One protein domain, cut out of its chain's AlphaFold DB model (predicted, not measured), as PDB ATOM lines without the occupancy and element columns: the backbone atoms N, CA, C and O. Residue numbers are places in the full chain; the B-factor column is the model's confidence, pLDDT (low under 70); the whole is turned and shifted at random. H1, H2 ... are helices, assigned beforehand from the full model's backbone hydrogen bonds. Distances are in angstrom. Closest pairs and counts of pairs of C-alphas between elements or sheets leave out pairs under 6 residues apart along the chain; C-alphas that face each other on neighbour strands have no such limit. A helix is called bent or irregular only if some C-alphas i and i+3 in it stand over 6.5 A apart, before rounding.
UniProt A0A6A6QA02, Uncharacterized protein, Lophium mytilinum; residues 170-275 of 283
ATOM      1  N   SER A 170       2.974 -30.753  50.240       84.88
ATOM      2  CA  SER A 170       3.818 -31.848  49.744       84.88
ATOM      3  C   SER A 170       3.772 -32.003  48.223       84.88
ATOM      4  O   SER A 170       4.723 -32.499  47.627       84.88
ATOM      5  N   LEU A 171       2.703 -31.542  47.561       86.75
ATOM      6  CA  LEU A 171       2.610 -31.564  46.095       86.75
ATOM      7  C   LEU A 171       3.661 -30.674  45.414       86.75
ATOM      8  O   LEU A 171       3.934 -30.877  44.223       86.75
ATOM      9  N   LYS A 172       4.261 -29.737  46.166       75.06
ATOM     10  CA  LYS A 172       5.311 -28.831  45.690       75.06
ATOM     11  C   LYS A 172       6.669 -29.492  45.477       75.06
ATOM     12  O   LYS A 172       7.479 -28.978  44.721       75.06
ATOM     13  N   GLU A 173       6.922 -30.638  46.101       69.25
ATOM     14  CA  GLU A 173       8.279 -31.185  46.218       69.25
ATOM     15  C   GLU A 173       8.721 -32.071  45.035       69.25
ATOM     16  O   GLU A 173       9.761 -32.717  45.131       69.25
ATOM     17  N   CYS A 174       7.970 -32.118  43.921       63.59
ATOM     18  CA  CYS A 174       8.252 -32.888  42.683       63.59
ATOM     19  C   CYS A 174       8.665 -34.364  42.849       63.59
ATOM     20  O   CYS A 174       9.072 -35.003  41.875       63.59
ATOM     21  N   SER A 175       8.573 -34.922  44.049       67.56
ATOM     22  CA  SER A 175       9.161 -36.203  44.407       67.56
ATOM     23  C   SER A 175       8.069 -37.222  44.704       67.56
ATOM     24  O   SER A 175       7.017 -36.906  45.259       67.56
ATOM     25  N   GLY A 176       8.300 -38.460  44.272       79.75
ATOM     26  CA  GLY A 176       7.352 -39.560  44.417       79.75
ATOM     27  C   GLY A 176       6.967 -40.210  43.092       79.75
ATOM     28  O   GLY A 176       7.293 -39.718  42.006       79.75
ATOM     29  N   SER A 177       6.294 -41.355  43.203       88.75
ATOM     30  CA  SER A 177       5.744 -42.066  42.051       88.75
ATOM     31  C   SER A 177       4.508 -41.337  41.497       88.75
ATOM     32  O   SER A 177       3.858 -40.587  42.242       88.75
ATOM     33  N   PRO A 178       4.148 -41.550  40.217       89.88
ATOM     34  CA  PRO A 178       2.922 -41.005  39.631       89.88
ATOM     35  C   PRO A 178       1.680 -41.270  40.492       89.88
ATOM     36  O   PRO A 178       0.887 -40.366  40.746       89.88
ATOM     37  N   GLU A 179       1.551 -42.481  41.035       91.00
ATOM     38  CA  GLU A 179       0.408 -42.896  41.850       91.00
ATOM     39  C   GLU A 179       0.312 -42.085  43.144       91.00
ATOM     40  O   GLU A 179      -0.773 -41.636  43.515       91.00
ATOM     41  N   ALA A 180       1.441 -41.856  43.824       90.44
ATOM     42  CA  ALA A 180       1.471 -41.062  45.050       90.44
ATOM     43  C   ALA A 180       1.042 -39.609  44.787       90.44
ATOM     44  O   ALA A 180       0.254 -39.043  45.553       90.44
ATOM     45  N   ILE A 181       1.503 -39.032  43.672       92.00
ATOM     46  CA  ILE A 181       1.156 -37.672  43.245       92.00
ATOM     47  C   ILE A 181      -0.340 -37.578  42.923       92.00
ATOM     48  O   ILE A 181      -1.016 -36.673  43.413       92.00
ATOM     49  N   LEU A 182      -0.885 -38.526  42.157       94.19
ATOM     50  CA  LEU A 182      -2.302 -38.548  41.780       94.19
ATOM     51  C   LEU A 182      -3.214 -38.760  42.998       94.19
ATOM     52  O   LEU A 182      -4.238 -38.086  43.130       94.19
ATOM     53  N   VAL A 183      -2.822 -39.624  43.941       94.06
ATOM     54  CA  VAL A 183      -3.533 -39.807  45.218       94.06
ATOM     55  C   VAL A 183      -3.557 -38.513  46.032       94.06
ATOM     56  O   VAL A 183      -4.591 -38.184  46.620       94.06
ATOM     57  N   ALA A 184      -2.450 -37.771  46.070       93.62
ATOM     58  CA  ALA A 184      -2.382 -36.487  46.758       93.62
ATOM     59  C   ALA A 184      -3.235 -35.412  46.055       93.62
ATOM     60  O   ALA A 184      -4.037 -34.754  46.721       93.62
ATOM     61  N   CYS A 185      -3.162 -35.302  44.721       95.69
ATOM     62  CA  CYS A 185      -4.006 -34.392  43.936       95.69
ATOM     63  C   CYS A 185      -5.492 -34.667  44.190       95.69
ATOM     64  O   CYS A 185      -6.240 -33.759  44.547       95.69
ATOM     65  N   LYS A 186      -5.910 -35.938  44.110       96.44
ATOM     66  CA  LYS A 186      -7.286 -36.372  44.386       96.44
ATOM     67  C   LYS A 186      -7.742 -36.017  45.801       96.44
ATOM     68  O   LYS A 186      -8.875 -35.580  45.989       96.44
ATOM     69  N   ARG A 187      -6.878 -36.198  46.805       96.88
ATOM     70  CA  ARG A 187      -7.199 -35.904  48.209       96.88
ATOM     71  C   ARG A 187      -7.475 -34.420  48.433       96.88
ATOM     72  O   ARG A 187      -8.480 -34.084  49.054       96.88
ATOM     73  N   VAL A 188      -6.610 -33.551  47.912       97.19
ATOM     74  CA  VAL A 188      -6.775 -32.092  48.005       97.19
ATOM     75  C   VAL A 188      -8.003 -31.650  47.209       97.19
ATOM     76  O   VAL A 188      -8.865 -30.945  47.735       97.19
ATOM     77  N   ALA A 189      -8.131 -32.119  45.969       98.06
ATOM     78  CA  ALA A 189      -9.224 -31.745  45.083       98.06
ATOM     79  C   ALA A 189     -10.599 -32.219  45.577       98.06
ATOM     80  O   ALA A 189     -11.597 -31.524  45.387       98.06
ATOM     81  N   GLY A 190     -10.663 -33.346  46.292       98.06
ATOM     82  CA  GLY A 190     -11.893 -33.848  46.906       98.06
ATOM     83  C   GLY A 190     -12.566 -32.850  47.857       98.06
ATOM     84  O   GLY A 190     -13.787 -32.883  48.008       98.06
ATOM     85  N   LEU A 191     -11.816 -31.906  48.440       98.12
ATOM     86  CA  LEU A 191     -12.374 -30.844  49.288       98.12
ATOM     87  C   LEU A 191     -13.248 -29.842  48.515       98.12
ATOM     88  O   LEU A 191     -14.099 -29.180  49.117       98.12
ATOM     89  N   PHE A 192     -13.076 -29.744  47.195       97.88
ATOM     90  CA  PHE A 192     -13.898 -28.895  46.334       97.88
ATOM     91  C   PHE A 192     -15.232 -29.558  45.939       97.88
ATOM     92  O   PHE A 192     -16.181 -28.854  45.597       97.88
ATOM     93  N   GLY A 193     -15.367 -30.881  46.095       95.44
ATOM     94  CA  GLY A 193     -16.599 -31.627  45.808       95.44
ATOM     95  C   GLY A 193     -16.805 -31.952  44.323       95.44
ATOM     96  O   GLY A 193     -16.009 -31.562  43.477       95.44
ATOM     97  N   GLY A 194     -17.877 -32.688  44.002       90.69
ATOM     98  CA  GLY A 194     -18.056 -33.358  42.701       90.69
ATOM     99  C   GLY A 194     -17.904 -32.463  41.465       90.69
ATOM    100  O   GLY A 194     -17.206 -32.845  40.535       90.69
ATOM    101  N   GLY A 195     -18.471 -31.251  41.482       91.75
ATOM    102  CA  GLY A 195     -18.398 -30.326  40.339       91.75
ATOM    103  C   GLY A 195     -17.011 -29.722  40.077       91.75
ATOM    104  O   GLY A 195     -16.769 -29.202  38.995       91.75
ATOM    105  N   PHE A 196     -16.093 -29.798  41.044       97.25
ATOM    106  CA  PHE A 196     -14.790 -29.124  40.985       97.25
ATOM    107  C   PHE A 196     -13.597 -30.043  41.262       97.25
ATOM    108  O   PHE A 196     -12.458 -29.665  40.999       97.25
ATOM    109  N   ALA A 197     -13.820 -31.252  41.777       98.06
ATOM    110  CA  ALA A 197     -12.740 -32.148  42.170       98.06
ATOM    111  C   ALA A 197     -11.904 -32.611  40.970       98.06
ATOM    112  O   ALA A 197     -10.681 -32.589  41.047       98.06
ATOM    113  N   MET A 198     -12.525 -32.985  39.849       98.06
ATOM    114  CA  MET A 198     -11.766 -33.360  38.650       98.06
ATOM    115  C   MET A 198     -10.901 -32.204  38.116       98.06
ATOM    116  O   MET A 198      -9.683 -32.368  38.048       98.06
ATOM    117  N   PRO A 199     -11.448 -31.012  37.807       97.88
ATOM    118  CA  PRO A 199     -10.625 -29.925  37.279       97.88
ATOM    119  C   PRO A 199      -9.585 -29.401  38.278       97.88
ATOM    120  O   PRO A 199      -8.473 -29.081  37.869       97.88
ATOM    121  N   MET A 200      -9.877 -29.384  39.584       98.31
ATOM    122  CA  MET A 200      -8.871 -29.043  40.599       98.31
ATOM    123  C   MET A 200      -7.744 -30.085  40.661       98.31
ATOM    124  O   MET A 200      -6.581 -29.717  40.800       98.31
ATOM    125  N   ALA A 201      -8.051 -31.381  40.539       97.62
ATOM    126  CA  ALA A 201      -7.024 -32.421  40.520       97.62
ATOM    127  C   ALA A 201      -6.090 -32.269  39.312       97.62
ATOM    128  O   ALA A 201      -4.876 -32.395  39.470       97.62
ATOM    129  N   LEU A 202      -6.640 -31.953  38.134       96.81
ATOM    130  CA  LEU A 202      -5.846 -31.675  36.938       96.81
ATOM    131  C   LEU A 202      -5.009 -30.403  37.103       96.81
ATOM    132  O   LEU A 202      -3.818 -30.441  36.823       96.81
ATOM    133  N   ALA A 203      -5.588 -29.323  37.636       96.50
ATOM    134  CA  ALA A 203      -4.861 -28.082  37.895       96.50
ATOM    135  C   ALA A 203      -3.677 -28.299  38.849       96.50
ATOM    136  O   ALA A 203      -2.579 -27.827  38.582       96.50
ATOM    137  N   LEU A 204      -3.858 -29.075  39.924       95.19
ATOM    138  CA  LEU A 204      -2.777 -29.452  40.845       95.19
ATOM    139  C   LEU A 204      -1.699 -30.311  40.171       95.19
ATOM    140  O   LEU A 204      -0.509 -30.177  40.476       95.19
ATOM    141  N   LEU A 205      -2.103 -31.208  39.269       93.56
ATOM    142  CA  LEU A 205      -1.179 -32.057  38.527       93.56
ATOM    143  C   LEU A 205      -0.296 -31.224  37.587       93.56
ATOM    144  O   LEU A 205       0.915 -31.451  37.569       93.56
ATOM    145  N   THR A 206      -0.882 -30.258  36.870       92.31
ATOM    146  CA  THR A 206      -0.224 -29.455  35.821       92.31
ATOM    147  C   THR A 206       0.483 -28.199  36.326       92.31
ATOM    148  O   THR A 206       1.391 -27.708  35.651       92.31
ATOM    149  N   HIS A 207       0.123 -27.719  37.519       88.50
ATOM    150  CA  HIS A 207       0.735 -26.572  38.200       88.50
ATOM    151  C   HIS A 207       2.252 -26.714  38.365       88.50
ATOM    152  O   HIS A 207       2.968 -25.719  38.355       88.50
ATOM    153  N   ILE A 208       2.763 -27.943  38.482       84.75
ATOM    154  CA  ILE A 208       4.194 -28.200  38.658       84.75
ATOM    155  C   ILE A 208       4.678 -29.225  37.645       84.75
ATOM    156  O   ILE A 208       4.055 -30.285  37.519       84.75
ATOM    157  N   PRO A 209       5.849 -28.992  37.031       82.25
ATOM    158  CA  PRO A 209       6.526 -30.008  36.253       82.25
ATOM    159  C   PRO A 209       6.854 -31.292  37.044       82.25
ATOM    160  O   PRO A 209       7.720 -31.337  37.913       82.25
ATOM    161  N   ARG A 210       6.160 -32.373  36.721       83.62
ATOM    162  CA  ARG A 210       6.415 -33.795  37.009       83.62
ATOM    163  C   ARG A 210       7.369 -34.414  35.980       83.62
ATOM    164  O   ARG A 210       7.176 -34.318  34.775       83.62
ATOM    165  N   TRP A 211       8.360 -35.144  36.460       79.62
ATOM    166  CA  TRP A 211       9.406 -35.752  35.631       79.62
ATOM    167  C   TRP A 211       8.908 -36.842  34.659       79.62
ATOM    168  O   TRP A 211       9.568 -37.115  33.663       79.62
ATOM    169  N   TRP A 212       7.775 -37.482  34.961       77.56
ATOM    170  CA  TRP A 212       7.198 -38.588  34.186       77.56
ATOM    171  C   TRP A 212       6.161 -38.139  33.153       77.56
ATOM    172  O   TRP A 212       5.803 -38.919  32.283       77.56
ATOM    173  N   TYR A 213       5.690 -36.897  33.245       73.56
ATOM    174  CA  TYR A 213       4.718 -36.316  32.328       73.56
ATOM    175  C   TYR A 213       5.420 -35.182  31.586       73.56
ATOM    176  O   TYR A 213       5.767 -34.182  32.195       73.56
ATOM    177  N   GLY A 214       5.710 -35.344  30.297       65.56
ATOM    178  CA  GLY A 214       6.604 -34.438  29.560       65.56
ATOM    179  C   GLY A 214       6.043 -33.049  29.217       65.56
ATOM    180  O   GLY A 214       6.690 -32.334  28.459       65.56
ATOM    181  N   TYR A 215       4.863 -32.667  29.718       67.62
ATOM    182  CA  TYR A 215       4.154 -31.391  29.464       67.62
ATOM    183  C   TYR A 215       3.764 -31.078  28.019       67.62
ATOM    184  O   TYR A 215       3.033 -30.117  27.801       67.62
ATOM    185  N   ALA A 216       4.192 -31.895  27.056       75.56
ATOM    186  CA  ALA A 216       3.587 -31.968  25.734       75.56
ATOM    187  C   ALA A 216       2.186 -32.609  25.815       75.56
ATOM    188  O   ALA A 216       1.624 -32.805  26.892       75.56
ATOM    189  N   GLU A 217       1.617 -32.959  24.666       84.25
ATOM    190  CA  GLU A 217       0.374 -33.724  24.590       84.25
ATOM    191  C   GLU A 217       0.575 -35.131  25.218       84.25
ATOM    192  O   GLU A 217       1.419 -35.879  24.713       84.25
ATOM    193  N   PRO A 218      -0.121 -35.499  26.321       87.62
ATOM    194  CA  PRO A 218       0.051 -36.802  26.977       87.62
ATOM    195  C   PRO A 218      -0.245 -37.968  26.034       87.62
ATOM    196  O   PRO A 218      -1.219 -37.925  25.278       87.62
ATOM    197  N   CYS A 219       0.548 -39.040  26.117       88.44
ATOM    198  CA  CYS A 219       0.254 -40.256  25.364       88.44
ATOM    199  C   CYS A 219      -0.871 -41.060  26.032       88.44
ATOM    200  O   CYS A 219      -1.296 -40.781  27.153       88.44
ATOM    201  N   ARG A 220      -1.363 -42.096  25.349       90.06
ATOM    202  CA  ARG A 220      -2.466 -42.920  25.860       90.06
ATOM    203  C   ARG A 220      -2.142 -43.560  27.213       90.06
ATOM    204  O   ARG A 220      -2.996 -43.585  28.093       90.06
ATOM    205  N   GLU A 221      -0.916 -44.040  27.378       90.00
ATOM    206  CA  GLU A 221      -0.441 -44.647  28.619       90.00
ATOM    207  C   GLU A 221      -0.448 -43.637  29.779       90.00
ATOM    208  O   GLU A 221      -0.889 -43.980  30.877       90.00
ATOM    209  N   ASP A 222      -0.048 -42.382  29.534       90.56
ATOM    210  CA  ASP A 222      -0.121 -41.307  30.533       90.56
ATOM    211  C   ASP A 222      -1.571 -41.061  30.968       90.56
ATOM    212  O   ASP A 222      -1.865 -40.958  32.162       90.56
ATOM    213  N   LEU A 223      -2.495 -40.995  30.004       92.81
ATOM    214  CA  LEU A 223      -3.919 -40.773  30.270       92.81
ATOM    215  C   LEU A 223      -4.519 -41.907  31.101       92.81
ATOM    216  O   LEU A 223      -5.275 -41.636  32.035       92.81
ATOM    217  N   ASP A 224      -4.172 -43.159  30.799       93.31
ATOM    218  CA  ASP A 224      -4.637 -44.320  31.559       93.31
ATOM    219  C   ASP A 224      -4.130 -44.280  33.011       93.31
ATOM    220  O   ASP A 224      -4.919 -44.485  33.939       93.31
ATOM    221  N   VAL A 225      -2.856 -43.931  33.231       93.06
ATOM    222  CA  VAL A 225      -2.280 -43.751  34.578       93.06
ATOM    223  C   VAL A 225      -2.994 -42.632  35.339       93.06
ATOM    224  O   VAL A 225      -3.396 -42.824  36.490       93.06
ATOM    225  N   ILE A 226      -3.193 -41.474  34.699       94.75
ATOM    226  CA  ILE A 226      -3.883 -40.321  35.295       94.75
ATOM    227  C   ILE A 226      -5.310 -40.706  35.691       94.75
ATOM    228  O   ILE A 226      -5.721 -40.496  36.834       94.75
ATOM    229  N   LEU A 227      -6.067 -41.293  34.768       95.62
ATOM    230  CA  LEU A 227      -7.465 -41.646  34.982       95.62
ATOM    231  C   LEU A 227      -7.634 -42.727  36.049       95.62
ATOM    232  O   LEU A 227      -8.556 -42.627  36.857       95.62
ATOM    233  N   GLU A 228      -6.755 -43.730  36.094       95.75
ATOM    234  CA  GLU A 228      -6.774 -44.744  37.148       95.75
ATOM    235  C   GLU A 228      -6.461 -44.127  38.516       95.75
ATOM    236  O   GLU A 228      -7.211 -44.322  39.478       95.75
ATOM    237  N   GLY A 229      -5.402 -43.316  38.607       95.12
ATOM    238  CA  GLY A 229      -4.999 -42.671  39.858       95.12
ATOM    239  C   GLY A 229      -6.052 -41.703  40.408       95.12
ATOM    240  O   GLY A 229      -6.226 -41.590  41.632       95.12
ATOM    241  N   LEU A 230      -6.810 -41.049  39.521       96.69
ATOM    242  CA  LEU A 230      -7.859 -40.100  39.884       96.69
ATOM    243  C   LEU A 230      -9.225 -40.737  40.172       96.69
ATOM    244  O   LEU A 230     -10.091 -40.037  40.694       96.69
ATOM    245  N   LYS A 231      -9.434 -42.048  39.971       95.94
ATOM    246  CA  LYS A 231     -10.702 -42.702  40.354       95.94
ATOM    247  C   LYS A 231     -11.087 -42.414  41.818       95.94
ATOM    248  O   LYS A 231     -10.220 -42.484  42.700       95.94
ATOM    249  N   PRO A 232     -12.369 -42.132  42.118       95.38
ATOM    250  CA  PRO A 232     -13.534 -42.246  41.235       95.38
ATOM    251  C   PRO A 232     -13.902 -40.939  40.504       95.38
ATOM    252  O   PRO A 232     -15.055 -40.767  40.135       95.38
ATOM    253  N   LEU A 233     -12.978 -39.984  40.351       96.44
ATOM    254  CA  LEU A 233     -13.271 -38.741  39.634       96.44
ATOM    255  C   LEU A 233     -13.507 -39.032  38.146       96.44
ATOM    256  O   LEU A 233     -12.723 -39.744  37.516       96.44
ATOM    257  N   GLU A 234     -14.579 -38.470  37.596       94.12
ATOM    258  CA  GLU A 234     -14.965 -38.641  36.195       94.12
ATOM    259  C   GLU A 234     -14.656 -37.375  35.392       94.12
ATOM    260  O   GLU A 234     -14.744 -36.262  35.913       94.12
ATOM    261  N   VAL A 235     -14.291 -37.551  34.117       95.00
ATOM    262  CA  VAL A 235     -14.177 -36.446  33.154       95.00
ATOM    263  C   VAL A 235     -15.596 -36.032  32.761       95.00
ATOM    264  O   VAL A 235     -16.286 -36.850  32.149       95.00
ATOM    265  N   PRO A 236     -16.046 -34.804  33.074       94.75
ATOM    266  CA  PRO A 236     -17.402 -34.371  32.751       94.75
ATOM    267  C   PRO A 236     -17.691 -34.441  31.246       94.75
ATOM    268  O   PRO A 236     -16.860 -34.051  30.429       94.75
ATOM    269  N   GLU A 237     -18.869 -34.943  30.872       92.19
ATOM    270  CA  GLU A 237     -19.283 -35.060  29.463       92.19
ATOM    271  C   GLU A 237     -19.429 -33.689  28.787       92.19
ATOM    272  O   GLU A 237     -19.080 -33.519  27.618       92.19
ATOM    273  N   ASP A 238     -19.871 -32.681  29.539       92.88
ATOM    274  CA  ASP A 238     -20.090 -31.314  29.057       92.88
ATOM    275  C   ASP A 238     -18.782 -30.559  28.730       92.88
ATOM    276  O   ASP A 238     -18.805 -29.478  28.133       92.88
ATOM    277  N   TRP A 239     -17.613 -31.119  29.070       94.56
ATOM    278  CA  TRP A 239     -16.324 -30.596  28.606       94.56
ATOM    279  C   TRP A 239     -16.219 -30.658  27.081       94.56
ATOM    280  O   TRP A 239     -15.647 -29.750  26.481       94.56
ATOM    281  N   ALA A 240     -16.842 -31.659  26.449       91.75
ATOM    282  CA  ALA A 240     -16.837 -31.836  24.997       91.75
ATOM    283  C   ALA A 240     -17.588 -30.730  24.235       91.75
ATOM    284  O   ALA A 240     -17.422 -30.595  23.027       91.75
ATOM    285  N   GLU A 241     -18.399 -29.932  24.926       90.00
ATOM    286  CA  GLU A 241     -19.163 -28.820  24.346       90.00
ATOM    287  C   GLU A 241     -18.503 -27.461  24.630       90.00
ATOM    288  O   GLU A 241     -18.997 -26.404  24.237       90.00
ATOM    289  N   THR A 242     -17.371 -27.466  25.336       89.38
ATOM    290  CA  THR A 242     -16.722 -26.250  25.816       89.38
ATOM    291  C   THR A 242     -15.574 -25.839  24.894       89.38
ATOM    292  O   THR A 242     -14.496 -26.426  24.950       89.38
ATOM    293  N   ALA A 243     -15.756 -24.766  24.113       87.62
ATOM    294  CA  ALA A 243     -14.740 -24.247  23.182       87.62
ATOM    295  C   ALA A 243     -13.363 -24.010  23.832       87.62
ATOM    296  O   ALA A 243     -12.352 -24.423  23.280       87.62
ATOM    297  N   SER A 244     -13.327 -23.455  25.051       88.94
ATOM    298  CA  SER A 244     -12.089 -23.225  25.818       88.94
ATOM    299  C   SER A 244     -11.348 -24.501  26.248       88.94
ATOM    300  O   SER A 244     -10.306 -24.412  26.887       88.94
ATOM    301  N   ILE A 245     -11.935 -25.675  26.003       89.94
ATOM    302  CA  ILE A 245     -11.338 -26.991  26.245       89.94
ATOM    303  C   ILE A 245     -11.056 -27.669  24.906       89.94
ATOM    304  O   ILE A 245      -9.959 -28.169  24.711       89.94
ATOM    305  N   VAL A 246     -12.021 -27.692  23.982       88.12
ATOM    306  CA  VAL A 246     -11.904 -28.481  22.743       88.12
ATOM    307  C   VAL A 246     -11.146 -27.768  21.621       88.12
ATOM    308  O   VAL A 246     -10.473 -28.426  20.834       88.12
ATOM    309  N   VAL A 247     -11.213 -26.435  21.544       85.94
ATOM    310  CA  VAL A 247     -10.573 -25.657  20.472       85.94
ATOM    311  C   VAL A 247      -9.160 -25.267  20.893       85.94
ATOM    312  O   VAL A 247      -8.958 -24.580  21.902       85.94
ATOM    313  N   ARG A 248      -8.167 -25.685  20.101       86.12
ATOM    314  CA  ARG A 248      -6.756 -25.328  20.311       86.12
ATOM    315  C   ARG A 248      -6.575 -23.812  20.241       86.12
ATOM    316  O   ARG A 248      -7.170 -23.156  19.395       86.12
ATOM    317  N   ASN A 249      -5.727 -23.266  21.114       85.00
ATOM    318  CA  ASN A 249      -5.393 -21.835  21.168       85.00
ATOM    319  C   ASN A 249      -6.592 -20.891  21.381       85.00
ATOM    320  O   ASN A 249      -6.460 -19.685  21.195       85.00
ATOM    321  N   SER A 250      -7.751 -21.416  21.793       86.12
ATOM    322  CA  SER A 250      -8.905 -20.595  22.176       86.12
ATOM    323  C   SER A 250      -8.593 -19.722  23.393       86.12
ATOM    324  O   SER A 250      -9.088 -18.607  23.512       86.12
ATOM    325  N   ILE A 251      -7.719 -20.203  24.277       88.44
ATOM    326  CA  ILE A 251      -7.254 -19.500  25.469       88.44
ATOM    327  C   ILE A 251      -5.863 -18.928  25.238       88.44
ATOM    328  O   ILE A 251      -4.974 -19.620  24.749       88.44
ATOM    329  N   ASN A 252      -5.666 -17.682  25.671       84.69
ATOM    330  CA  ASN A 252      -4.341 -17.106  25.824       84.69
ATOM    331  C   ASN A 252      -3.768 -17.524  27.196       84.69
ATOM    332  O   ASN A 252      -4.285 -17.057  28.217       84.69
ATOM    333  N   PRO A 253      -2.734 -18.386  27.252       80.94
ATOM    334  CA  PRO A 253      -2.123 -18.787  28.519       80.94
ATOM    335  C   PRO A 253      -1.307 -17.656  29.164       80.94
ATOM    336  O   PRO A 253      -0.955 -17.744  30.341       80.94
ATOM    337  N   GLY A 254      -1.009 -16.586  28.417       82.12
ATOM    338  CA  GLY A 254      -0.092 -15.551  28.864       82.12
ATOM    339  C   GLY A 254       1.320 -16.104  29.036       82.12
ATOM    340  O   GLY A 254       1.776 -16.924  28.245       82.12
ATOM    341  N   ALA A 255       1.991 -15.680  30.105       82.25
ATOM    342  CA  ALA A 255       3.312 -16.176  30.495       82.25
ATOM    343  C   ALA A 255       3.269 -17.427  31.403       82.25
ATOM    344  O   ALA A 255       4.276 -17.754  32.028       82.25
ATOM    345  N   TYR A 256       2.113 -18.093  31.531       87.88
ATOM    346  CA  TYR A 256       1.894 -19.137  32.534       87.88
ATOM    347  C   TYR A 256       1.724 -20.520  31.906       87.88
ATOM    348  O   TYR A 256       0.637 -20.914  31.478       87.88
ATOM    349  N   ASP A 257       2.810 -21.291  31.920       90.12
ATOM    350  CA  ASP A 257       2.853 -22.650  31.376       90.12
ATOM    351  C   ASP A 257       1.813 -23.594  32.008       90.12
ATOM    352  O   ASP A 257       1.340 -24.526  31.356       90.12
ATOM    353  N   ASP A 258       1.455 -23.410  33.287       91.50
ATOM    354  CA  ASP A 258       0.468 -24.272  33.946       91.50
ATOM    355  C   ASP A 258      -0.924 -24.172  33.314       91.50
ATOM    356  O   ASP A 258      -1.653 -25.169  33.289       91.50
ATOM    357  N   VAL A 259      -1.256 -23.015  32.733       92.62
ATOM    358  CA  VAL A 259      -2.498 -22.786  31.985       92.62
ATOM    359  C   VAL A 259      -2.499 -23.576  30.681       92.62
ATOM    360  O   VAL A 259      -3.491 -24.241  30.366       92.62
ATOM    361  N   GLU A 260      -1.392 -23.550  29.937       91.12
ATOM    362  CA  GLU A 260      -1.251 -24.300  28.685       91.12
ATOM    363  C   GLU A 260      -1.318 -25.810  28.937       91.12
ATOM    364  O   GLU A 260      -2.078 -26.528  28.277       91.12
ATOM    365  N   ARG A 261      -0.598 -26.293  29.956       92.44
ATOM    366  CA  ARG A 261      -0.606 -27.708  30.359       92.44
ATOM    367  C   ARG A 261      -1.992 -28.164  30.809       92.44
ATOM    368  O   ARG A 261      -2.415 -29.257  30.438       92.44
ATOM    369  N   LEU A 262      -2.691 -27.353  31.611       94.38
ATOM    370  CA  LEU A 262      -4.047 -27.663  32.077       94.38
ATOM    371  C   LEU A 262      -5.017 -27.745  30.901       94.38
ATOM    372  O   LEU A 262      -5.733 -28.736  30.766       94.38
ATOM    373  N   THR A 263      -5.005 -26.735  30.033       92.69
ATOM    374  CA  THR A 263      -5.891 -26.664  28.865       92.69
ATOM    375  C   THR A 263      -5.647 -27.847  27.929       92.69
ATOM    376  O   THR A 263      -6.593 -28.528  27.532       92.69
ATOM    377  N   THR A 264      -4.380 -28.164  27.654       92.56
ATOM    378  CA  THR A 264      -3.992 -29.317  26.830       92.56
ATOM    379  C   THR A 264      -4.450 -30.633  27.451       92.56
ATOM    380  O   THR A 264      -5.086 -31.438  26.773       92.56
ATOM    381  N   LEU A 265      -4.189 -30.849  28.744       94.38
ATOM    382  CA  LEU A 265      -4.583 -32.081  29.426       94.38
ATOM    383  C   LEU A 265      -6.106 -32.258  29.446       94.38
ATOM    384  O   LEU A 265      -6.602 -33.352  29.187       94.38
ATOM    385  N   MET A 266      -6.856 -31.190  29.722       95.00
ATOM    386  CA  MET A 266      -8.318 -31.224  29.693       95.00
ATOM    387  C   MET A 266      -8.855 -31.549  28.299       95.00
ATOM    388  O   MET A 266      -9.760 -32.379  28.186       95.00
ATOM    389  N   ARG A 267      -8.287 -30.946  27.248       94.31
ATOM    390  CA  ARG A 267      -8.650 -31.231  25.854       94.31
ATOM    391  C   ARG A 267      -8.464 -32.709  25.524       94.31
ATOM    392  O   ARG A 267      -9.422 -33.384  25.157       94.31
ATOM    393  N   VAL A 268      -7.253 -33.221  25.735       93.75
ATOM    394  CA  VAL A 268      -6.876 -34.596  25.384       93.75
ATOM    395  C   VAL A 268      -7.666 -35.617  26.203       93.75
ATOM    396  O   VAL A 268      -8.104 -36.631  25.670       93.75
ATOM    397  N   LEU A 269      -7.920 -35.357  27.491       94.38
ATOM    398  CA  LEU A 269      -8.777 -36.226  28.308       94.38
ATOM    399  C   LEU A 269     -10.225 -36.245  27.811       94.38
ATOM    400  O   LEU A 269     -10.860 -37.300  27.822       94.38
ATOM    401  N   THR A 270     -10.742 -35.092  27.382       94.31
ATOM    402  CA  THR A 270     -12.091 -34.975  26.814       94.31
ATOM    403  C   THR A 270     -12.192 -35.760  25.510       94.31
ATOM    404  O   THR A 270     -13.115 -36.554  25.343       94.31
ATOM    405  N   GLU A 271     -11.211 -35.607  24.619       92.19
ATOM    406  CA  GLU A 271     -11.064 -36.399  23.392       92.19
ATOM    407  C   GLU A 271     -10.999 -37.901  23.691       92.19
ATOM    408  O   GLU A 271     -11.767 -38.679  23.129       92.19
ATOM    409  N   TYR A 272     -10.138 -38.303  24.628       93.44
ATOM    410  CA  TYR A 272      -9.917 -39.703  24.980       93.44
ATOM    411  C   TYR A 272     -11.155 -40.382  25.576       93.44
ATOM    412  O   TYR A 272     -11.408 -41.558  25.313       93.44
ATOM    413  N   ARG A 273     -11.932 -39.661  26.391       93.12
ATOM    414  CA  ARG A 273     -13.124 -40.209  27.053       93.12
ATOM    415  C   ARG A 273     -14.383 -40.138  26.200       93.12
ATOM    416  O   ARG A 273     -15.174 -41.075  26.246       93.12
ATOM    417  N   HIS A 274     -14.554 -39.058  25.443       90.94
ATOM    418  CA  HIS A 274     -15.835 -38.715  24.819       90.94
ATOM    419  C   HIS A 274     -15.784 -38.654  23.287       90.94
ATOM    420  O   HIS A 274     -16.828 -38.514  22.657       90.94
ATOM    421  N   GLY A 275     -14.603 -38.783  22.667       72.31
ATOM    422  CA  GLY A 275     -14.443 -39.003  21.223       72.31
ATOM    423  C   GLY A 275     -14.892 -37.857  20.308       72.31
ATOM    424  O   GLY A 275     -15.141 -38.099  19.131       72.31
TER     425      GLY A 275
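This is residues 170 to 275 of the 283 residues of an uncharacterized protein of Lophium mytilinum (UniProt A0A6A6QA02). Picture a rounded body in which the longest helix, H7, packs through its residues 258 to 266 on H3, one half of a helical hairpin of H2 and H3, while H4 packs on H2. The short H5 and H6 pack on H7. The 106 printed residues hold seven named helices, H1 to H7 in order, and no named strand: the class is all helix. The whole is compact, with a radius of gyration of the C-alphas of 12.9 A and spans of 33 by 30 by 26 A.

Find C-alpha 257 at (2.853, -22.650, 31.376); H7, residues 257 to 274, runs 25.5 A to C-alpha 274 at (-15.835, -38.715, 24.819). H2, residues 178 to 192, spans 21.8 A. H3, residues 194 to 206, spans 19.5 A and is irregular: C-alphas 195 and 198 are 7.5 A apart. H4, residues 220 to 230, spans 15.3 A. H1 is residues 170 to 173, H5 237 to 241, H6 243 to 246.

H7 touches H3 at a steep tilt of 53 degrees, opposite ways, closest at C-alphas 206 and 258, 5.6 A. Its residues 263 to 271 touch H6, C-alphas 245 and 267 closest at 5.0 A; its residues 270 to 274 touch H5, C-alphas 240 and 270 closest at 6.0 A. In the hairpin, C-alphas 189 and 197 are closest, 4.6 A. H4 touches H2, C-alphas 182 and 229 closest at 5.3 A. H1 only just touches H2, with 3 pairs of C-alphas within 8 A. Every O i to N i+4 pair is within hydrogen-bond range in H4 and H7, but 9 of 11 in H2, 7 of 9 in H3 and 0 of 1 in H5, where 2 of 2 O i to N i+3 pairs are.

The printed part has no cut. H3 to H4 is a long link; pLDDT is under 70 at residues 173 to 175 and 214 to 215.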